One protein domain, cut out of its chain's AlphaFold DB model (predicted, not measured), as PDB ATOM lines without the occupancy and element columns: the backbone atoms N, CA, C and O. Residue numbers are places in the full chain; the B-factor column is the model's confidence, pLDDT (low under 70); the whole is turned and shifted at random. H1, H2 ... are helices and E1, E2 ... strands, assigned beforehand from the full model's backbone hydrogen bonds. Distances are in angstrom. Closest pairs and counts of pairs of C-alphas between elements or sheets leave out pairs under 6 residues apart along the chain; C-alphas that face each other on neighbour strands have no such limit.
ATOM      1  N   VAL A 201       2.126 -11.582 -36.790       45.66
ATOM      2  CA  VAL A 201       2.683 -10.230 -36.592       45.66
ATOM      3  C   VAL A 201       1.633  -9.188 -36.983       45.66
ATOM      4  O   VAL A 201       1.108  -9.242 -38.094       45.66
ATOM      5  N   GLN A 202       1.335  -8.237 -36.090       55.69
ATOM      6  CA  GLN A 202       0.401  -7.131 -36.342       55.69
ATOM      7  C   GLN A 202       1.074  -5.768 -36.103       55.69
ATOM      8  O   GLN A 202       1.885  -5.600 -35.191       55.69
ATOM      9  N   THR A 203       0.721  -4.771 -36.919       47.25
ATOM     10  CA  THR A 203       1.340  -3.430 -36.941       47.25
ATOM     11  C   THR A 203       0.382  -2.325 -36.474       47.25
ATOM     12  O   THR A 203       0.322  -1.243 -37.056       47.25
ATOM     13  N   GLU A 204      -0.407  -2.577 -35.426       44.72
ATOM     14  CA  GLU A 204      -1.345  -1.582 -34.886       44.72
ATOM     15  C   GLU A 204      -0.667  -0.528 -33.987       44.72
ATOM     16  O   GLU A 204       0.334  -0.785 -33.310       44.72
ATOM     17  N   LYS A 205      -1.260   0.677 -33.922       41.41
ATOM     18  CA  LYS A 205      -0.868   1.751 -32.990       41.41
ATOM     19  C   LYS A 205      -1.253   1.383 -31.554       41.41
ATOM     20  O   LYS A 205      -2.275   1.819 -31.031       41.41
ATOM     21  N   PHE A 206      -0.404   0.609 -30.895       42.84
ATOM     22  CA  PHE A 206      -0.550   0.271 -29.483       42.84
ATOM     23  C   PHE A 206      -0.144   1.475 -28.601       42.84
ATOM     24  O   PHE A 206       0.902   2.094 -28.837       42.84
ATOM     25  N   ARG A 207      -0.935   1.850 -27.585       50.38
ATOM     26  CA  ARG A 207      -0.562   2.919 -26.630       50.38
ATOM     27  C   ARG A 207       0.284   2.322 -25.500       50.38
ATOM     28  O   ARG A 207      -0.099   1.315 -24.919       50.38
ATOM     29  N   LEU A 208       1.454   2.906 -25.234       53.47
ATOM     30  CA  LEU A 208       2.257   2.563 -24.054       53.47
ATOM     31  C   LEU A 208       1.490   3.028 -22.812       53.47
ATOM     32  O   LEU A 208       1.123   4.196 -22.733       53.47
ATOM     33  N   ASN A 209       1.247   2.121 -21.867       59.16
ATOM     34  CA  ASN A 209       0.645   2.460 -20.574       59.16
ATOM     35  C   ASN A 209       1.746   2.617 -19.513       59.16
ATOM     36  O   ASN A 209       2.793   1.970 -19.613       59.16
ATOM     37  N   ASP A 210       1.484   3.366 -18.444       58.00
ATOM     38  CA  ASP A 210       2.451   3.665 -17.367       58.00
ATOM     39  C   ASP A 210       3.041   2.418 -16.671       58.00
ATOM     40  O   ASP A 210       4.096   2.471 -16.044       58.00
ATOM     41  N   GLY A 211       2.389   1.257 -16.802       61.41
ATOM     42  CA  GLY A 211       2.864  -0.023 -16.260       61.41
ATOM     43  C   GLY A 211       3.894  -0.776 -17.115       61.41
ATOM     44  O   GLY A 211       4.435  -1.775 -16.641       61.41
ATOM     45  N   SER A 212       4.166  -0.340 -18.350       72.69
ATOM     46  CA  SER A 212       5.024  -1.074 -19.306       72.69
ATOM     47  C   SER A 212       6.463  -1.284 -18.800       72.69
ATOM     48  O   SER A 212       6.931  -2.423 -18.829       72.69
ATOM     49  N   PRO A 213       7.150  -0.272 -18.223       77.44
ATOM     50  CA  PRO A 213       8.514  -0.451 -17.713       77.44
ATOM     51  C   PRO A 213       8.613  -1.524 -16.621       77.44
ATOM     52  O   PRO A 213       9.525  -2.347 -16.639       77.44
ATOM     53  N   LYS A 214       7.631  -1.575 -15.708       82.38
ATOM     54  CA  LYS A 214       7.584  -2.583 -14.636       82.38
ATOM     55  C   LYS A 214       7.353  -3.993 -15.182       82.38
ATOM     56  O   LYS A 214       7.940  -4.943 -14.678       82.38
ATOM     57  N   ARG A 215       6.512  -4.148 -16.214       84.00
ATOM     58  CA  ARG A 215       6.274  -5.456 -16.851       84.00
ATOM     59  C   ARG A 215       7.521  -5.985 -17.546       84.00
ATOM     60  O   ARG A 215       7.838  -7.159 -17.376       84.00
ATOM     61  N   VAL A 216       8.242  -5.123 -18.267       89.12
ATOM     62  CA  VAL A 216       9.519  -5.493 -18.888       89.12
ATOM     63  C   VAL A 216      10.531  -5.872 -17.810       89.12
ATOM     64  O   VAL A 216      11.059  -6.973 -17.865       89.12
ATOM     65  N   GLN A 217      10.708  -5.065 -16.762       89.12
ATOM     66  CA  GLN A 217      11.635  -5.382 -15.666       89.12
ATOM     67  C   GLN A 217      11.314  -6.723 -14.971       89.12
ATOM     68  O   GLN A 217      12.214  -7.504 -14.648       89.12
ATOM     69  N   ASN A 218      10.028  -7.033 -14.777       88.19
ATOM     70  CA  ASN A 218       9.595  -8.325 -14.238       88.19
ATOM     71  C   ASN A 218       9.927  -9.486 -15.188       88.19
ATOM     72  O   ASN A 218      10.347 -10.552 -14.735       88.19
ATOM     73  N   LEU A 219       9.763  -9.284 -16.499       90.69
ATOM     74  CA  LEU A 219      10.154 -10.253 -17.522       90.69
ATOM     75  C   LEU A 219      11.673 -10.476 -17.533       90.69
ATOM     76  O   LEU A 219      12.099 -11.628 -17.529       90.69
ATOM     77  N   GLU A 220      12.477  -9.411 -17.485       93.75
ATOM     78  CA  GLU A 220      13.940  -9.500 -17.398       93.75
ATOM     79  C   GLU A 220      14.359 -10.303 -16.153       93.75
ATOM     80  O   GLU A 220      15.154 -11.236 -16.241       93.75
ATOM     81  N   THR A 221      13.748 -10.024 -14.998       92.75
ATOM     82  CA  THR A 221      14.021 -10.746 -13.741       92.75
ATOM     83  C   THR A 221      13.665 -12.233 -13.846       92.75
ATOM     84  O   THR A 221      14.431 -13.104 -13.418       92.75
ATOM     85  N   MET A 222      12.511 -12.546 -14.439       91.06
ATOM     86  CA  MET A 222      12.064 -13.922 -14.650       91.06
ATOM     87  C   MET A 222      13.007 -14.677 -15.593       91.06
ATOM     88  O   MET A 222      13.401 -15.800 -15.281       91.06
ATOM     89  N   VAL A 223      13.390 -14.075 -16.723       93.19
ATOM     90  CA  VAL A 223      14.316 -14.691 -17.682       93.19
ATOM     91  C   VAL A 223      15.691 -14.879 -17.054       93.19
ATOM     92  O   VAL A 223      16.231 -15.978 -17.134       93.19
ATOM     93  N   GLY A 224      16.215 -13.879 -16.343       93.19
ATOM     94  CA  GLY A 224      17.465 -14.012 -15.594       93.19
ATOM     95  C   GLY A 224      17.426 -15.201 -14.630       93.19
ATOM     96  O   GLY A 224      18.330 -16.033 -14.633       93.19
ATOM     97  N   SER A 225      16.325 -15.361 -13.890       91.69
ATOM     98  CA  SER A 225      16.134 -16.483 -12.958       91.69
ATOM     99  C   SER A 225      16.059 -17.845 -13.662       91.69
ATOM    100  O   SER A 225      16.643 -18.819 -13.182       91.69
ATOM    101  N   ILE A 226      15.372 -17.928 -14.810       92.06
ATOM    102  CA  ILE A 226      15.331 -19.139 -15.649       92.06
ATOM    103  C   ILE A 226      16.751 -19.529 -16.064       92.06
ATOM    104  O   ILE A 226      17.135 -20.689 -15.927       92.06
ATOM    105  N   LEU A 227      17.533 -18.565 -16.543       92.88
ATOM    106  CA  LEU A 227      18.878 -18.798 -17.056       92.88
ATOM    107  C   LEU A 227      19.860 -19.193 -15.959       92.88
ATOM    108  O   LEU A 227      20.587 -20.163 -16.137       92.88
ATOM    109  N   VAL A 228      19.837 -18.515 -14.808       93.00
ATOM    110  CA  VAL A 228      20.651 -18.891 -13.638       93.00
ATOM    111  C   VAL A 228      20.337 -20.327 -13.206       93.00
ATOM    112  O   VAL A 228      21.246 -21.131 -12.991       93.00
ATOM    113  N   SER A 229      19.048 -20.671 -13.135       89.81
ATOM    114  CA  SER A 229      18.586 -22.008 -12.749       89.81
ATOM    115  C   SER A 229      18.996 -23.092 -13.753       89.81
ATOM    116  O   SER A 229      19.425 -24.177 -13.356       89.81
ATOM    117  N   LEU A 230      18.906 -22.808 -15.057       88.00
ATOM    118  CA  LEU A 230      19.292 -23.746 -16.114       88.00
ATOM    119  C   LEU A 230      20.810 -23.890 -16.242       88.00
ATOM    120  O   LEU A 230      21.297 -25.003 -16.433       88.00
ATOM    121  N   ALA A 231      21.561 -22.798 -16.108       88.25
ATOM    122  CA  ALA A 231      23.009 -22.807 -16.249       88.25
ATOM    123  C   ALA A 231      23.661 -23.683 -15.172       88.25
ATOM    124  O   ALA A 231      24.578 -24.436 -15.482       88.25
ATOM    125  N   LYS A 232      23.164 -23.655 -13.924       88.69
ATOM    126  CA  LYS A 232      23.736 -24.417 -12.791       88.69
ATOM    127  C   LYS A 232      25.253 -24.204 -12.634       88.69
ATOM    128  O   LYS A 232      25.987 -25.138 -12.332       88.69
ATOM    129  N   GLY A 233      25.722 -22.980 -12.885       82.25
ATOM    130  CA  GLY A 233      27.147 -22.624 -12.860       82.25
ATOM    131  C   GLY A 233      27.915 -22.889 -14.162       82.25
ATOM    132  O   GLY A 233      29.086 -22.532 -14.237       82.25
ATOM    133  N   ARG A 234      27.282 -23.471 -15.190       88.12
ATOM    134  CA  ARG A 234      27.836 -23.585 -16.552       88.12
ATOM    135  C   ARG A 234      27.808 -22.235 -17.271       88.12
ATOM    136  O   ARG A 234      27.041 -21.347 -16.893       88.12
ATOM    137  N   GLN A 235      28.615 -22.082 -18.319       88.62
ATOM    138  CA  GLN A 235      28.634 -20.842 -19.093       88.62
ATOM    139  C   GLN A 235      27.374 -20.713 -19.957       88.62
ATOM    140  O   GLN A 235      26.791 -21.701 -20.410       88.62
ATOM    141  N   ILE A 236      26.965 -19.467 -20.194       87.00
ATOM    142  CA  ILE A 236      25.957 -19.113 -21.192       87.00
ATOM    143  C   ILE A 236      26.704 -18.468 -22.349       87.00
ATOM    144  O   ILE A 236      27.442 -17.516 -22.124       87.00
ATOM    145  N   LEU A 237      26.537 -18.988 -23.556       82.50
ATOM    146  CA  LEU A 237      27.228 -18.547 -24.756       82.50
ATOM    147  C   LEU A 237      26.267 -17.808 -25.690       82.50
ATOM    148  O   LEU A 237      25.136 -18.249 -25.899       82.50
ATOM    149  N   ALA A 238      26.723 -16.691 -26.251       79.19
ATOM    150  CA  ALA A 238      26.078 -15.990 -27.356       79.19
ATOM    151  C   ALA A 238      27.149 -15.390 -28.283       79.19
ATOM    152  O   ALA A 238      28.084 -14.739 -27.825       79.19
ATOM    153  N   GLY A 239      27.027 -15.618 -29.586       71.69
ATOM    154  CA  GLY A 239      28.073 -15.416 -30.586       71.69
ATOM    155  C   GLY A 239      29.344 -16.222 -30.305       71.69
ATOM    156  O   GLY A 239      30.430 -15.705 -30.545       71.69
ATOM    157  N   GLY A 240      29.227 -17.416 -29.715       74.44
ATOM    158  CA  GLY A 240      30.368 -18.198 -29.220       74.44
ATOM    159  C   GLY A 240      31.099 -17.607 -28.001       74.44
ATOM    160  O   GLY A 240      32.172 -18.092 -27.650       74.44
ATOM    161  N   LEU A 241      30.550 -16.571 -27.353       73.19
ATOM    162  CA  LEU A 241      31.192 -15.857 -26.243       73.19
ATOM    163  C   LEU A 241      30.437 -16.038 -24.924       73.19
ATOM    164  O   LEU A 241      29.205 -15.984 -24.935       73.19
ATOM    165  N   PRO A 242      31.136 -16.172 -23.780       82.69
ATOM    166  CA  PRO A 242      30.492 -16.235 -22.478       82.69
ATOM    167  C   PRO A 242      29.817 -14.904 -22.135       82.69
ATOM    168  O   PRO A 242      30.433 -13.841 -22.124       82.69
ATOM    169  N   VAL A 243      28.528 -14.971 -21.818       86.31
ATOM    170  CA  VAL A 243      27.696 -13.834 -21.432       86.31
ATOM    171  C   VAL A 243      27.017 -14.097 -20.097       86.31
ATOM    172  O   VAL A 243      26.704 -15.229 -19.729       86.31
ATOM    173  N   LYS A 244      26.758 -13.025 -19.346       88.94
ATOM    174  CA  LYS A 244      26.024 -13.139 -18.084       88.94
ATOM    175  C   LYS A 244      24.520 -13.342 -18.333       88.94
ATOM    176  O   LYS A 244      23.999 -12.813 -19.320       88.94
ATOM    177  N   PRO A 245      23.788 -14.023 -17.432       90.69
ATOM    178  CA  PRO A 245      22.335 -14.188 -17.542       90.69
ATOM    179  C   PRO A 245      21.578 -12.869 -17.738       90.69
ATOM    180  O   PRO A 245      20.631 -12.809 -18.521       90.69
ATOM    181  N   GLU A 246      22.021 -11.787 -17.089       90.44
ATOM    182  CA  GLU A 246      21.393 -10.465 -17.195       90.44
ATOM    183  C   GLU A 246      21.565  -9.863 -18.593       90.44
ATOM    184  O   GLU A 246      20.735  -9.076 -19.037       90.44
ATOM    185  N   TYR A 247      22.626 -10.240 -19.312       89.50
ATOM    186  CA  TYR A 247      22.833  -9.816 -20.693       89.50
ATOM    187  C   TYR A 247      21.786 -10.438 -21.613       89.50
ATOM    188  O   TYR A 247      21.199  -9.745 -22.446       89.50
ATOM    189  N   VAL A 248      21.524 -11.734 -21.430       90.62
ATOM    190  CA  VAL A 248      20.513 -12.445 -22.211       90.62
ATOM    191  C   VAL A 248      19.110 -11.954 -21.863       90.62
ATOM    192  O   VAL A 248      18.271 -11.777 -22.742       90.62
ATOM    193  N   ALA A 249      18.869 -11.692 -20.581       93.31
ATOM    194  CA  ALA A 249      17.576 -11.266 -20.079       93.31
ATOM    195  C   ALA A 249      17.222  -9.807 -20.392       93.31
ATOM    196  O   ALA A 249      16.064  -9.450 -20.234       93.31
ATOM    197  N   ASN A 250      18.167  -8.966 -20.819       93.75
ATOM    198  CA  ASN A 250      17.937  -7.533 -21.004       93.75
ATOM    199  C   ASN A 250      17.103  -7.209 -22.258       93.75
ATOM    200  O   ASN A 250      17.389  -7.679 -23.364       93.75
ATOM    201  N   GLY A 251      16.123  -6.319 -22.085       89.44
ATOM    202  CA  GLY A 251      15.154  -5.903 -23.093       89.44
ATOM    203  C   GLY A 251      15.733  -5.239 -24.337       89.44
ATOM    204  O   GLY A 251      15.109  -5.337 -25.385       89.44
ATOM    205  N   ALA A 252      16.905  -4.611 -24.268       88.00
ATOM    206  CA  ALA A 252      17.587  -3.998 -25.412       88.00
ATOM    207  C   ALA A 252      18.721  -4.877 -25.984       88.00
ATOM    208  O   ALA A 252      19.481  -4.432 -26.844       88.00
ATOM    209  N   ARG A 253      18.876  -6.115 -25.493       91.19
ATOM    210  CA  ARG A 253      19.959  -7.029 -25.894       91.19
ATOM    211  C   ARG A 253      19.407  -8.289 -26.556       91.19
ATOM    212  O   ARG A 253      18.910  -8.208 -27.673       91.19
ATOM    213  N   LEU A 254      19.491  -9.447 -25.896       91.31
ATOM    214  CA  LEU A 254      19.062 -10.732 -26.468       91.31
ATOM    215  C   LEU A 254      17.652 -11.151 -26.037       91.31
ATOM    216  O   LEU A 254      17.127 -12.129 -26.571       91.31
ATOM    217  N   LEU A 255      16.988 -10.417 -25.140       93.31
ATOM    218  CA  LEU A 255      15.607 -10.732 -24.779       93.31
ATOM    219  C   LEU A 255      14.654 -10.736 -25.995       93.31
ATOM    220  O   LEU A 255      13.842 -11.660 -26.080       93.31
ATOM    221  N   PRO A 256      14.750  -9.806 -26.974       91.44
ATOM    222  CA  PRO A 256      13.964  -9.892 -28.207       91.44
ATOM    223  C   PRO A 256      14.171 -11.216 -28.956       91.44
ATOM    224  O   PRO A 256      13.206 -11.815 -29.424       91.44
ATOM    225  N   VAL A 257      15.409 -11.716 -29.011       89.88
ATOM    226  CA  VAL A 257      15.769 -12.984 -29.669       89.88
ATOM    227  C   VAL A 257      15.083 -14.156 -28.978       89.88
ATOM    228  O   VAL A 257      14.470 -14.992 -29.641       89.88
ATOM    229  N   LEU A 258      15.132 -14.195 -27.644       90.62
ATOM    230  CA  LEU A 258      14.470 -15.224 -26.845       90.62
ATOM    231  C   LEU A 258      12.946 -15.195 -27.048       90.62
ATOM    232  O   LEU A 258      12.330 -16.246 -27.208       90.62
ATOM    233  N   LEU A 259      12.341 -14.004 -27.067       88.88
ATOM    234  CA  LEU A 259      10.895 -13.826 -27.228       88.88
ATOM    235  C   LEU A 259      10.404 -14.224 -28.624       88.88
ATOM    236  O   LEU A 259       9.359 -14.858 -28.742       88.88
ATOM    237  N   ILE A 260      11.164 -13.913 -29.675       85.69
ATOM    238  CA  ILE A 260      10.866 -14.372 -31.038       85.69
ATOM    239  C   ILE A 260      11.109 -15.876 -31.180       85.69
ATOM    240  O   ILE A 260      10.305 -16.593 -31.761       85.69
ATOM    241  N   ALA A 261      12.180 -16.413 -30.604       84.62
ATOM    242  CA  ALA A 261      12.367 -17.858 -30.607       84.62
ATOM    243  C   ALA A 261      11.240 -18.580 -29.851       84.62
ATOM    244  O   ALA A 261      10.830 -19.673 -30.245       84.62
ATOM    245  N   ALA A 262      10.721 -17.963 -28.787       81.50
ATOM    246  CA  ALA A 262       9.537 -18.427 -28.078       81.50
ATOM    247  C   ALA A 262       8.280 -18.319 -28.939       81.50
ATOM    248  O   ALA A 262       7.481 -19.248 -28.909       81.50
ATOM    249  N   SER A 263       8.126 -17.266 -29.745       75.69
ATOM    250  CA  SER A 263       6.984 -17.135 -30.653       75.69
ATOM    251  C   SER A 263       6.920 -18.251 -31.688       75.69
ATOM    252  O   SER A 263       5.855 -18.814 -31.912       75.69
ATOM    253  N   GLU A 264       8.062 -18.601 -32.275       69.44
ATOM    254  CA  GLU A 264       8.158 -19.607 -33.337       69.44
ATOM    255  C   GLU A 264       8.058 -21.046 -32.806       69.44
ATOM    256  O   GLU A 264       7.700 -21.960 -33.544       69.44
ATOM    257  N   LYS A 265       8.393 -21.283 -31.529       64.12
ATOM    258  CA  LYS A 265       8.414 -22.631 -30.925       64.12
ATOM    259  C   LYS A 265       7.219 -22.937 -30.023       64.12
ATOM    260  O   LYS A 265       7.102 -24.063 -29.530       64.12
ATOM    261  N   TRP A 266       6.373 -21.954 -29.738       62.69
ATOM    262  CA  TRP A 266       5.268 -22.111 -28.801       62.69
ATOM    263  C   TRP A 266       3.991 -22.584 -29.495       62.69
ATOM    264  O   TRP A 266       3.602 -22.073 -30.539       62.69
ATOM    265  N   SER A 267       3.311 -23.550 -28.878       50.09
ATOM    266  CA  SER A 267       1.984 -24.003 -29.297       50.09
ATOM    267  C   SER A 267       0.930 -23.415 -28.350       50.09
ATOM    268  O   SER A 267       1.169 -23.403 -27.140       50.09
ATOM    269  N   PRO A 268      -0.222 -22.934 -28.853       49.00
ATOM    270  CA  PRO A 268      -1.266 -22.354 -28.014       49.00
ATOM    271  C   PRO A 268      -1.737 -23.328 -26.934       49.00
ATOM    272  O   PRO A 268      -2.041 -24.489 -27.204       49.00
ATOM    273  N   VAL A 269      -1.830 -22.832 -25.699       45.09
ATOM    274  CA  VAL A 269      -2.523 -23.522 -24.608       45.09
ATOM    275  C   VAL A 269      -3.929 -22.942 -24.560       45.09
ATOM    276  O   VAL A 269      -4.119 -21.817 -24.096       45.09
ATOM    277  N   VAL A 270      -4.908 -23.682 -25.079       42.06
ATOM    278  CA  VAL A 270      -6.316 -23.267 -25.047       42.06
ATOM    279  C   VAL A 270      -6.803 -23.329 -23.599       42.06
ATOM    280  O   VAL A 270      -6.930 -24.406 -23.013       42.06
ATOM    281  N   ALA A 271      -7.065 -22.171 -22.992       40.31
ATOM    282  CA  ALA A 271      -7.809 -22.107 -21.741       40.31
ATOM    283  C   ALA A 271      -9.306 -22.242 -22.059       40.31
ATOM    284  O   ALA A 271      -9.786 -21.635 -23.010       40.31
ATOM    285  N   LYS A 272     -10.066 -22.980 -21.234       37.25
ATOM    286  CA  LYS A 272     -11.515 -23.241 -21.407       37.25
ATOM    287  C   LYS A 272     -12.406 -21.992 -21.607       37.25
ATOM    288  O   LYS A 272     -13.578 -22.162 -21.918       37.25
ATOM    289  N   ALA A 273     -11.895 -20.776 -21.399       39.25
ATOM    290  CA  ALA A 273     -12.659 -19.530 -21.489       39.25
ATOM    291  C   ALA A 273     -11.832 -18.298 -21.937       39.25
ATOM    292  O   ALA A 273     -12.181 -17.180 -21.568       39.25
ATOM    293  N   GLY A 274     -10.729 -18.444 -22.688       45.66
ATOM    294  CA  GLY A 274      -9.979 -17.249 -23.110       45.66
ATOM    295  C   GLY A 274      -8.828 -17.450 -24.091       45.66
ATOM    296  O   GLY A 274      -8.428 -18.570 -24.400       45.66
ATOM    297  N   THR A 275      -8.274 -16.317 -24.534       49.91
ATOM    298  CA  THR A 275      -7.063 -16.213 -25.357       49.91
ATOM    299  C   THR A 275      -5.839 -16.610 -24.527       49.91
ATOM    300  O   THR A 275      -5.349 -15.836 -23.697       49.91
ATOM    301  N   GLY A 276      -5.359 -17.841 -24.713       52.34
ATOM    302  CA  GLY A 276      -4.021 -18.234 -24.262       52.34
ATOM    303  C   GLY A 276      -2.948 -17.450 -25.026       52.34
ATOM    304  O   GLY A 276      -3.221 -16.940 -26.106       52.34
ATOM    305  N   GLY A 277      -1.746 -17.326 -24.456       65.56
ATOM    306  CA  GLY A 277      -0.615 -16.658 -25.107       65.56
ATOM    307  C   GLY A 277      -0.156 -15.359 -24.447       65.56
ATOM    308  O   GLY A 277      -0.514 -15.044 -23.306       65.56
ATOM    309  N   PHE A 278       0.702 -14.641 -25.166       69.94
ATOM    310  CA  PHE A 278       1.227 -13.345 -24.758       69.94
ATOM    311  C   PHE A 278       1.584 -12.490 -25.974       69.94
ATOM    312  O   PHE A 278       1.979 -12.997 -27.022       69.94
ATOM    313  N   ASP A 279       1.477 -11.183 -25.806       76.62
ATOM    314  CA  ASP A 279       1.849 -10.194 -26.801       76.62
ATOM    315  C   ASP A 279       3.177  -9.561 -26.396       76.62
ATOM    316  O   ASP A 279       3.369  -9.122 -25.258       76.62
ATOM    317  N   VAL A 280       4.098  -9.499 -27.349       82.62
ATOM    318  CA  VAL A 280       5.380  -8.819 -27.198       82.62
ATOM    319  C   VAL A 280       5.376  -7.616 -28.108       82.62
ATOM    320  O   VAL A 280       5.188  -7.740 -29.318       82.62
ATOM    321  N   ARG A 281       5.644  -6.448 -27.536       83.75
ATOM    322  CA  ARG A 281       5.891  -5.250 -28.319       83.75
ATOM    323  C   ARG A 281       7.382  -5.003 -28.403       83.75
ATOM    324  O   ARG A 281       8.037  -4.748 -27.395       83.75
ATOM    325  N   LEU A 282       7.891  -5.015 -29.623       85.94
ATOM    326  CA  LEU A 282       9.238  -4.580 -29.939       85.94
ATOM    327  C   LEU A 282       9.183  -3.157 -30.492       85.94
ATOM    328  O   LEU A 282       8.288  -2.820 -31.265       85.94
ATOM    329  N   SER A 283      10.124  -2.304 -30.113       83.94
ATOM    330  CA  SER A 283      10.347  -1.028 -30.795       83.94
ATOM    331  C   SER A 283      11.722  -1.024 -31.424       83.94
ATOM    332  O   SER A 283      12.665  -1.539 -30.821       83.94
ATOM    333  N   ARG A 284      11.835  -0.448 -32.625       80.31
ATOM    334  CA  ARG A 284      13.146  -0.220 -33.230       80.31
ATOM    335  C   ARG A 284      13.936   0.695 -32.306       80.31
ATOM    336  O   ARG A 284      13.423   1.717 -31.853       80.31
ATOM    337  N   ASP A 285      15.153   0.284 -32.012       76.81
ATOM    338  CA  ASP A 285      16.072   1.018 -31.162       76.81
ATOM    339  C   ASP A 285      17.461   0.822 -31.763       76.81
ATOM    340  O   ASP A 285      17.953  -0.303 -31.840       76.81
ATOM    341  N   ALA A 286      18.039   1.912 -32.269       71.50
ATOM    342  CA  ALA A 286      19.336   1.884 -32.939       71.50
ATOM    343  C   ALA A 286      20.476   1.525 -31.972       71.50
ATOM    344  O   ALA A 286      21.520   1.053 -32.419       71.50
ATOM    345  N   ASP A 287      20.250   1.700 -30.667       74.25
ATOM    346  CA  ASP A 287      21.217   1.387 -29.618       74.25
ATOM    347  C   ASP A 287      21.069  -0.060 -29.105       74.25
ATOM    348  O   ASP A 287      21.928  -0.557 -28.369       74.25
ATOM    349  N   ALA A 288      20.005  -0.772 -29.501       78.44
ATOM    350  CA  ALA A 288      19.768  -2.160 -29.111       78.44
ATOM    351  C   ALA A 288      20.594  -3.154 -29.947       78.44
ATOM    352  O   ALA A 288      20.736  -3.008 -31.160       78.44
ATOM    353  N   LEU A 289      21.072  -4.231 -29.311       79.75
ATOM    354  CA  LEU A 289      22.007  -5.201 -29.910       79.75
ATOM    355  C   LEU A 289      21.499  -5.809 -31.223       79.75
ATOM    356  O   LEU A 289      22.272  -6.040 -32.147       79.75
ATOM    357  N   VAL A 290      20.197  -6.084 -31.289       79.75
ATOM    358  CA  VAL A 290      19.547  -6.726 -32.439       79.75
ATOM    359  C   VAL A 290      18.628  -5.766 -33.203       79.75
ATOM    360  O   VAL A 290      17.736  -6.205 -33.922       79.75
ATOM    361  N   GLY A 291      18.805  -4.451 -33.012       80.31
ATOM    362  CA  GLY A 291      18.010  -3.388 -33.649       80.31
ATOM    363  C   GLY A 291      16.603  -3.192 -33.069       80.31
ATOM    364  O   GLY A 291      15.847  -2.334 -33.532       80.31
ATOM    365  N   PHE A 292      16.241  -3.975 -32.051       85.31
ATOM    366  CA  PHE A 292      14.956  -3.911 -31.367       85.31
ATOM    367  C   PHE A 292      15.142  -3.962 -29.859       85.31
ATOM    368  O   PHE A 292      15.933  -4.755 -29.352       85.31
ATOM    369  N   ARG A 293      14.332  -3.185 -29.141       90.00
ATOM    370  CA  ARG A 293      14.126  -3.345 -27.700       90.00
ATOM    371  C   ARG A 293      12.735  -3.892 -27.413       90.00
ATOM    372  O   ARG A 293      11.786  -3.612 -28.147       90.00
ATOM    373  N   VAL A 294      12.584  -4.588 -26.296       90.31
ATOM    374  CA  VAL A 294      11.277  -4.927 -25.730       90.31
ATOM    375  C   VAL A 294      10.682  -3.667 -25.106       90.31
ATOM    376  O   VAL A 294      11.184  -3.151 -24.109       90.31
ATOM    377  N   ALA A 295       9.630  -3.146 -25.730       87.12
ATOM    378  CA  ALA A 295       8.913  -1.960 -25.276       87.12
ATOM    379  C   ALA A 295       7.821  -2.313 -24.259       87.12
ATOM    380  O   ALA A 295       7.568  -1.550 -23.329       87.12
ATOM    381  N   ASP A 296       7.163  -3.459 -24.446       86.06
ATOM    382  CA  ASP A 296       6.137  -3.958 -23.537       86.06
ATOM    383  C   ASP A 296       5.933  -5.467 -23.712       86.06
ATOM    384  O   ASP A 296       6.241  -6.039 -24.761       86.06
ATOM    385  N   VAL A 297       5.373  -6.099 -22.687       82.38
ATOM    386  CA  VAL A 297       4.910  -7.484 -22.726       82.38
ATOM    387  C   VAL A 297       3.563  -7.580 -22.024       82.38
ATOM    388  O   VAL A 297       3.388  -7.073 -20.913       82.38
ATOM    389  N   LEU A 298       2.602  -8.239 -22.663       79.19
ATOM    390  CA  LEU A 298       1.272  -8.463 -22.115       79.19
ATOM    391  C   LEU A 298       0.966  -9.947 -22.141       79.19
ATOM    392  O   LEU A 298       0.884 -10.559 -23.195       79.19
ATOM    393  N   ALA A 299       0.782 -10.523 -20.966       71.94
ATOM    394  CA  ALA A 299       0.375 -11.907 -20.832       71.94
ATOM    395  C   ALA A 299      -0.820 -11.982 -19.895       71.94
ATOM    396  O   ALA A 299      -0.847 -11.307 -18.864       71.94
ATOM    397  N   SER A 300      -1.772 -12.849 -20.222       63.47
ATOM    398  CA  SER A 300      -2.951 -13.104 -19.388       63.47
ATOM    399  C   SER A 300      -2.570 -13.709 -18.026       63.47
ATOM    400  O   SER A 300      -3.334 -13.639 -17.069       63.47
ATOM    401  N   SER A 301      -1.380 -14.318 -17.936       63.81
ATOM    402  CA  SER A 301      -0.787 -14.866 -16.715       63.81
ATOM    403  C   SER A 301       0.741 -14.986 -16.860       63.81
ATOM    404  O   SER A 301       1.203 -15.355 -17.942       63.81
ATOM    405  N   PRO A 302       1.544 -14.764 -15.797       65.75
ATOM    406  CA  PRO A 302       3.000 -14.970 -15.829       65.75
ATOM    407  C   PRO A 302       3.426 -16.375 -16.286       65.75
ATOM    408  O   PRO A 302       4.445 -16.530 -16.957       65.75
ATOM    409  N   TYR A 303       2.619 -17.403 -15.993       65.12
ATOM    410  CA  TYR A 303       2.888 -18.784 -16.414       65.12
ATOM    411  C   TYR A 303       2.920 -18.955 -17.939       65.12
ATOM    412  O   TYR A 303       3.674 -19.788 -18.447       65.12
ATOM    413  N   LEU A 304       2.143 -18.146 -18.668       67.38
ATOM    414  CA  LEU A 304       2.090 -18.169 -20.131       67.38
ATOM    415  C   LEU A 304       3.331 -17.546 -20.781       67.38
ATOM    416  O   LEU A 304       3.577 -17.811 -21.951       67.38
ATOM    417  N   LEU A 305       4.131 -16.780 -20.031       73.44
ATOM    418  CA  LEU A 305       5.463 -16.337 -20.455       73.44
ATOM    419  C   LEU A 305       6.542 -17.333 -20.024       73.44
ATOM    420  O   LEU A 305       7.423 -17.684 -20.804       73.44
ATOM    421  N   TYR A 306       6.463 -17.819 -18.785       76.69
ATOM    422  CA  TYR A 306       7.478 -18.695 -18.203       76.69
ATOM    423  C   TYR A 306       7.687 -19.990 -19.003       76.69
ATOM    424  O   TYR A 306       8.818 -20.369 -19.311       76.69
ATOM    425  N   MET A 307       6.601 -20.685 -19.349       70.75
ATOM    426  CA  MET A 307       6.663 -21.972 -20.050       70.75
ATOM    427  C   MET A 307       7.338 -21.895 -21.433       70.75
ATOM    428  O   MET A 307       8.262 -22.677 -21.674       70.75
ATOM    429  N   PRO A 308       6.961 -20.969 -22.338       74.00
ATOM    430  CA  PRO A 308       7.637 -20.840 -23.627       74.00
ATOM    431  C   PRO A 308       9.107 -20.458 -23.480       74.00
ATOM    432  O   PRO A 308       9.968 -21.062 -24.118       74.00
ATOM    433  N   LEU A 309       9.408 -19.492 -22.608       85.25
ATOM    434  CA  LEU A 309      10.768 -18.981 -22.441       85.25
ATOM    435  C   LEU A 309      11.694 -20.034 -21.831       85.25
ATOM    436  O   LEU A 309      12.807 -20.227 -22.314       85.25
ATOM    437  N   SER A 310      11.220 -20.780 -20.831       82.19
ATOM    438  CA  SER A 310      11.977 -21.893 -20.250       82.19
ATOM    439  C   SER A 310      12.184 -23.035 -21.242       82.19
ATOM    440  O   SER A 310      13.272 -23.604 -21.286       82.19
ATOM    441  N   ARG A 311      11.192 -23.359 -22.085       80.25
ATOM    442  CA  ARG A 311      11.347 -24.374 -23.136       80.25
ATOM    443  C   ARG A 311      12.404 -23.959 -24.155       80.25
ATOM    444  O   ARG A 311      13.254 -24.771 -24.501       80.25
ATOM    445  N   VAL A 312      12.379 -22.708 -24.606       84.75
ATOM    446  CA  VAL A 312      13.379 -22.182 -25.542       84.75
ATOM    447  C   VAL A 312      14.774 -22.171 -24.926       84.75
ATOM    448  O   VAL A 312      15.700 -22.668 -25.559       84.75
ATOM    449  N   ALA A 313      14.909 -21.707 -23.683       85.62
ATOM    450  CA  ALA A 313      16.177 -21.706 -22.953       85.62
ATOM    451  C   ALA A 313      16.690 -23.119 -22.604       85.62
ATOM    452  O   ALA A 313      17.863 -23.301 -22.309       85.62
ATOM    453  N   ARG A 314      15.843 -24.152 -22.628       83.44
ATOM    454  CA  ARG A 314      16.301 -25.548 -22.515       83.44
ATOM    455  C   ARG A 314      16.846 -26.092 -23.828       83.44
ATOM    456  O   ARG A 314      17.723 -26.937 -23.800       83.44
ATOM    457  N   VAL A 315      16.353 -25.611 -24.969       81.81
ATOM    458  CA  VAL A 315      16.878 -26.019 -26.286       81.81
ATOM    459  C   VAL A 315      18.269 -25.431 -26.543       81.81
ATOM    460  O   VAL A 315      18.981 -25.918 -27.411       81.81
ATOM    461  N   THR A 316      18.664 -24.401 -25.794       83.62
ATOM    462  CA  THR A 316      20.041 -23.897 -25.798       83.62
ATOM    463  C   THR A 316      20.977 -24.757 -24.945       83.62
ATOM    464  O   THR A 316      22.178 -24.544 -24.976       83.62
ATOM    465  N   ASP A 317      20.478 -25.716 -24.156       86.88
ATOM    466  CA  ASP A 317      21.335 -26.569 -23.329       86.88
ATOM    467  C   ASP A 317      22.062 -27.617 -24.184       86.88
ATOM    468  O   ASP A 317      21.442 -28.508 -24.760       86.88
ATOM    469  N   THR A 318      23.388 -27.508 -24.239       80.25
ATOM    470  CA  THR A 318      24.287 -28.433 -24.953       80.25
ATOM    471  C   THR A 318      24.887 -29.498 -24.027       80.25
ATOM    472  O   THR A 318      25.762 -30.260 -24.425       80.25
ATOM    473  N   GLY A 319      24.479 -29.536 -22.755       79.62
ATOM    474  CA  GLY A 319      25.107 -30.337 -21.704       79.62
ATOM    475  C   GLY A 319      26.320 -29.637 -21.086       79.62
ATOM    476  O   GLY A 319      26.376 -29.495 -19.862       79.62
ATOM    477  N   ALA A 320      27.239 -29.124 -21.907       81.50
ATOM    478  CA  ALA A 320      28.406 -28.375 -21.439       81.50
ATOM    479  C   ALA A 320      28.059 -26.923 -21.070       81.50
ATOM    480  O   ALA A 320      28.407 -26.470 -19.984       81.50
ATOM    481  N   ASN A 321      27.324 -26.226 -21.942       88.12
ATOM    482  CA  ASN A 321      26.977 -24.807 -21.815       88.12
ATOM    483  C   ASN A 321      25.536 -24.533 -22.289       88.12
ATOM    484  O   ASN A 321      24.911 -25.384 -22.925       88.12
ATOM    485  N   LEU A 322      25.015 -23.332 -22.020       88.44
ATOM    486  CA  LEU A 322      23.786 -22.842 -22.656       88.44
ATOM    487  C   LEU A 322      24.131 -21.978 -23.880       88.44
ATOM    488  O   LEU A 322      24.534 -20.839 -23.701       88.44
ATOM    489  N   ASP A 323      23.958 -22.483 -25.099       86.94
ATOM    490  CA  ASP A 323      24.303 -21.808 -26.358       86.94
ATOM    491  C   ASP A 323      23.085 -21.170 -27.056       86.94
ATOM    492  O   ASP A 323      22.153 -21.843 -27.509       86.94
ATOM    493  N   PHE A 324      23.106 -19.842 -27.156       86.12
ATOM    494  CA  PHE A 324      22.037 -19.016 -27.713       86.12
ATOM    495  C   PHE A 324      22.156 -18.749 -29.221       86.12
ATOM    496  O   PHE A 324      21.243 -18.147 -29.799       86.12
ATOM    497  N   ASP A 325      23.200 -19.229 -29.897       81.44
ATOM    498  CA  ASP A 325      23.475 -18.911 -31.307       81.44
ATOM    499  C   ASP A 325      22.392 -19.428 -32.242       81.44
ATOM    500  O   ASP A 325      21.960 -18.761 -33.192       81.44
ATOM    501  N   ARG A 326      21.833 -20.586 -31.898       79.44
ATOM    502  CA  ARG A 326      20.685 -21.146 -32.607       79.44
ATOM    503  C   ARG A 326      19.470 -20.218 -32.571       79.44
ATOM    504  O   ARG A 326      18.691 -20.200 -33.526       79.44
ATOM    505  N   LEU A 327      19.285 -19.457 -31.490       84.94
ATOM    506  CA  LEU A 327      18.160 -18.529 -31.358       84.94
ATOM    507  C   LEU A 327      18.376 -17.264 -32.190       84.94
ATOM    508  O   LEU A 327      17.423 -16.781 -32.800       84.94
ATOM    509  N   LEU A 328      19.618 -16.784 -32.300       81.31
ATOM    510  CA  LEU A 328      19.973 -15.679 -33.196       81.31
ATOM    511  C   LEU A 328      19.635 -16.015 -34.654       81.31
ATOM    512  O   LEU A 328      19.038 -15.200 -35.356       81.31
ATOM    513  N   GLY A 329      19.905 -17.251 -35.082       79.00
ATOM    514  CA  GLY A 329      19.495 -17.726 -36.404       79.00
ATOM    515  C   GLY A 329      17.973 -17.768 -36.610       79.00
ATOM    516  O   GLY A 329      17.505 -17.577 -37.731       79.00
ATOM    517  N   ILE A 330      17.180 -18.019 -35.558       80.88
ATOM    518  CA  ILE A 330      15.705 -17.945 -35.629       80.88
ATOM    519  C   ILE A 330      15.258 -16.493 -35.803       80.88
ATOM    520  O   ILE A 330      14.430 -16.208 -36.665       80.88
ATOM    521  N   PHE A 331      15.831 -15.583 -35.018       83.25
ATOM    522  CA  PHE A 331      15.506 -14.161 -35.064       83.25
ATOM    523  C   PHE A 331      15.820 -13.531 -36.426       83.25
ATOM    524  O   PHE A 331      14.997 -12.805 -36.970       83.25
ATOM    525  N   ASP A 332      16.958 -13.870 -37.027       76.31
ATOM    526  CA  ASP A 332      17.341 -13.394 -38.359       76.31
ATOM    527  C   ASP A 332      16.382 -13.860 -39.472       76.31
ATOM    528  O   ASP A 332      15.981 -13.076 -40.337       76.31
ATOM    529  N   ARG A 333      15.948 -15.127 -39.431       76.88
ATOM    530  CA  ARG A 333      14.922 -15.623 -40.366       76.88
ATOM    531  C   ARG A 333      13.594 -14.906 -40.172       76.88
ATOM    532  O   ARG A 333      12.917 -14.606 -41.153       76.88
ATOM    533  N   TRP A 334      13.227 -14.634 -38.920       80.69
ATOM    534  CA  TRP A 334      12.037 -13.854 -38.604       80.69
ATOM    535  C   TRP A 334      12.149 -12.428 -39.162       80.69
ATOM    536  O   TRP A 334      11.230 -11.982 -39.843       80.69
ATOM    537  N   LEU A 335      13.288 -11.752 -38.977       77.94
ATOM    538  CA  LEU A 335      13.535 -10.433 -39.563       77.94
ATOM    539  C   LEU A 335      13.404 -10.466 -41.083       77.94
ATOM    540  O   LEU A 335      12.596  -9.728 -41.627       77.94
ATOM    541  N   SER A 336      14.105 -11.379 -41.753       73.69
ATOM    542  CA  SER A 336      14.065 -11.499 -43.217       73.69
ATOM    543  C   SER A 336      12.633 -11.691 -43.739       73.69
ATOM    544  O   SER A 336      12.241 -11.082 -44.724       73.69
ATOM    545  N   LYS A 337      11.814 -12.489 -43.039       68.12
ATOM    546  CA  LYS A 337      10.416 -12.761 -43.410       68.12
ATOM    547  C   LYS A 337       9.493 -11.543 -43.288       68.12
ATOM    548  O   LYS A 337       8.488 -11.476 -43.995       68.12
ATOM    549  N   TYR A 338       9.765 -10.628 -42.358       64.50
ATOM    550  CA  TYR A 338       8.847  -9.532 -42.030       64.50
ATOM    551  C   TYR A 338       9.384  -8.136 -42.406       64.50
ATOM    552  O   TYR A 338       8.582  -7.212 -42.550       64.50
ATOM    553  N   ASP A 339      10.690  -7.974 -42.638       60.19
ATOM    554  CA  ASP A 339      11.345  -6.703 -43.003       60.19
ATOM    555  C   ASP A 339      11.184  -6.330 -44.493       60.19
ATOM    556  O   ASP A 339      11.391  -5.175 -44.855       60.19
ATOM    557  N   GLU A 340      10.692  -7.246 -45.341       48.25
ATOM    558  CA  GLU A 340      10.277  -6.994 -46.737       48.25
ATOM    559  C   GLU A 340       8.988  -6.134 -46.823       48.25
ATOM    560  O   GLU A 340       7.949  -6.542 -47.342       48.25
ATOM    561  N   GLY A 341       9.029  -4.919 -46.264       44.91
ATOM    562  CA  GLY A 341       8.021  -3.866 -46.446       44.91
ATOM    563  C   GLY A 341       6.961  -3.718 -45.345       44.91
ATOM    564  O   GLY A 341       6.137  -2.809 -45.423       44.91
ATOM    565  N   ARG A 342       6.950  -4.562 -44.298       45.31
ATOM    566  CA  ARG A 342       5.926  -4.501 -43.221       45.31
ATOM    567  C   ARG A 342       6.411  -3.878 -41.907       45.31
ATOM    568  O   ARG A 342       5.590  -3.411 -41.122       45.31
ATOM    569  N   LEU A 343       7.724  -3.810 -41.665       53.50
ATOM    570  CA  LEU A 343       8.314  -3.274 -40.423       53.50
ATOM    571  C   LEU A 343       8.741  -1.793 -40.518       53.50
ATOM    572  O   LEU A 343       9.591  -1.356 -39.742       53.50
ATOM    573  N   HIS A 344       8.145  -1.000 -41.422       49.53
ATOM    574  CA  HIS A 344       8.379   0.456 -41.524       49.53
ATOM    575  C   HIS A 344       7.903   1.252 -40.292       49.53
ATOM    576  O   HIS A 344       8.166   2.448 -40.165       49.53
ATOM    577  N   HIS A 345       7.195   0.604 -39.368       52.84
ATOM    578  CA  HIS A 345       6.723   1.214 -38.134       52.84
ATOM    579  C   HIS A 345       7.806   1.208 -37.046       52.84
ATOM    580  O   HIS A 345       8.549   0.244 -36.885       52.84
ATOM    581  N   HIS A 346       7.853   2.270 -36.232       60.78
ATOM    582  CA  HIS A 346       8.769   2.371 -35.083       60.78
ATOM    583  C   HIS A 346       8.532   1.288 -34.017       60.78
ATOM    584  O   HIS A 346       9.393   1.050 -33.173       60.78
ATOM    585  N   SER A 347       7.375   0.619 -34.045       65.38
ATOM    586  CA  SER A 347       7.062  -0.490 -33.150       65.38
ATOM    587  C   SER A 347       6.290  -1.597 -33.848       65.38
ATOM    588  O   SER A 347       5.442  -1.321 -34.695       65.38
ATOM    589  N   VAL A 348       6.549  -2.826 -33.420       73.00
ATOM    590  CA  VAL A 348       6.026  -4.079 -33.957       73.00
ATOM    591  C   VAL A 348       5.420  -4.858 -32.801       73.00
ATOM    592  O   VAL A 348       6.062  -5.009 -31.761       73.00
ATOM    593  N   THR A 349       4.203  -5.365 -32.974       72.94
ATOM    594  CA  THR A 349       3.570  -6.238 -31.985       72.94
ATOM    595  C   THR A 349       3.545  -7.660 -32.529       72.94
ATOM    596  O   THR A 349       2.931  -7.941 -33.560       72.94
ATOM    597  N   ILE A 350       4.225  -8.569 -31.836       72.50
ATOM    598  CA  ILE A 350       4.166 -10.003 -32.103       72.50
ATOM    599  C   ILE A 350       3.146 -10.609 -31.149       72.50
ATOM    600  O   ILE A 350       3.305 -10.514 -29.931       72.50
ATOM    601  N   ARG A 351       2.114 -11.244 -31.708       67.38
ATOM    602  CA  ARG A 351       1.128 -11.991 -30.931       67.38
ATOM    603  C   ARG A 351       1.520 -13.457 -30.907       67.38
ATOM    604  O   ARG A 351       1.606 -14.109 -31.950       67.38
ATOM    605  N   ILE A 352       1.784 -13.975 -29.714       64.25
ATOM    606  CA  ILE A 352       2.290 -15.331 -29.530       64.25
ATOM    607  C   ILE A 352       1.145 -16.207 -29.058       64.25
ATOM    608  O   ILE A 352       0.745 -16.166 -27.896       64.25
ATOM    609  N   ALA A 353       0.655 -17.013 -30.001       57.50
ATOM    610  CA  ALA A 353      -0.352 -18.046 -29.806       57.50
ATOM    611  C   ALA A 353      -1.690 -17.564 -29.224       57.50
ATOM    612  O   ALA A 353      -2.287 -18.255 -28.403       57.50
TER     613      ALA A 353
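This is residues 201 to 353 of the 363 residues of an uncharacterized protein of Yangia sp. PrR003 (UniProt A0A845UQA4). A helix in the middle, H3, has a twisted three-stranded sheet, E4 E3 E5, on one side, while H4 and H5 cross it on two opposite sides. The long helix H1 runs from edge strand E4 past H2 and H4, and the small hairpin of E1 and E2 sits at the end of the body far from the sheet. The printed part has 153 residues with five named helices and five named strands, along the chain H1 E1 E2 H2 H3 E3 E4 H4 H5 E5; both sheets, E4 E3 E5 and E1 E2, are antiparallel. The class is mixed, helices and strands. The whole is compact, with a radius of gyration of the C-alphas of 14.9 A and spans of 43 by 38 by 28 A, and the long loop of residues 266 to 277 reaches 26 A from the mean of the C-alphas.

Residues 201 to 202 form a short antiparallel pairing with residues 349 to 350 of E5, residues 347 to 352. H1, residues 212 to 231, is on the sheet formed by E5, E3, residues 278 to 284, and E4, residues 292 to 299. H1 lies over E4 at a height of 12.0 A over the sheet and stands up from it at 71 degrees; the closest C-alphas of H1 and E4, those of Ser 212 and Asp 296, are 5.2 A apart. E1, residues 236 to 238, and E2, residues 241 to 243, form a hairpin, with N 243 and O 236 within hydrogen-bond range at 2.8 A. H2, residues 245 to 249, touches residues 219 to 228 of H1, the closest C-alphas being Glu 220 and Ala 249 at 4.9 A. H3, residues 255 to 265, is on the same face of the sheet as H1, its height over the sheet is 8.8 A, and it lies over E3 and E5; H3 with the sheet E4 E3 E5 makes two layers, a helix on one face of a sheet. H3 runs slantwise to the strands, at 46 degrees to E3 on the local plane. E3 and E4 form a hairpin, with N 279 and O 298 at 2.7 A; E3 and E5 are antiparallel, with N 282 and O 348 at 2.8 A. H4, residues 303 to 315, only grazes the sheet, with its residues 304 to 308. Its residues 308 to 313 touch H3, about perpendicular at 90 degrees, closest at the C-alphas of Ala 262 and Pro 308, 5.4 A. H4 also touches residues 222 to 230 of H1, at a steep tilt of 40 degrees, the same way, closest at the C-alphas of Ile 226 and Ser 310, 6.3 A. H5, residues 325 to 339, touches H3, about perpendicular at 81 degrees, closest at the C-alphas of Val 257 and Phe 331, 5.5 A. E4, H4, H5 and E5 make a split strand-helix-strand unit, two strands running the same way with E3 between them, and its crossover is left-handed. Every O i to N i+4 pair is within hydrogen-bond range in H1, H2, H3 and H5; in H4 it is 8 of 9.

H1 begins at C-alpha 212 at (5.024, -1.074, -19.306) and is 28.4 A long. E1 measures 6.9 A, E2 6.3 A and H2 6.1 A, and H3 is 15.2 A long from C-alpha 255 at (15.607, -10.732, -24.779). E3 is 19.6 A long, and E4, 19.7 A, bends by 55 degrees at residue 295. H4 is 18.6 A long, H5 20.8 A, and E5, 16.0 A, ends at C-alpha 352 at (2.290, -15.331, -29.530).

The two C-alphas farthest apart, those of Leu 241 and Ala 273, are 44.3 A apart. The printed part has no cut, and the link from H3 to E3, 12 residues, is long. The mean pLDDT of the printed part is 75.3; it is under 70 in residues 201 to 211, 264 to 278, 300 to 304, 337 to 347 and 351 to 353.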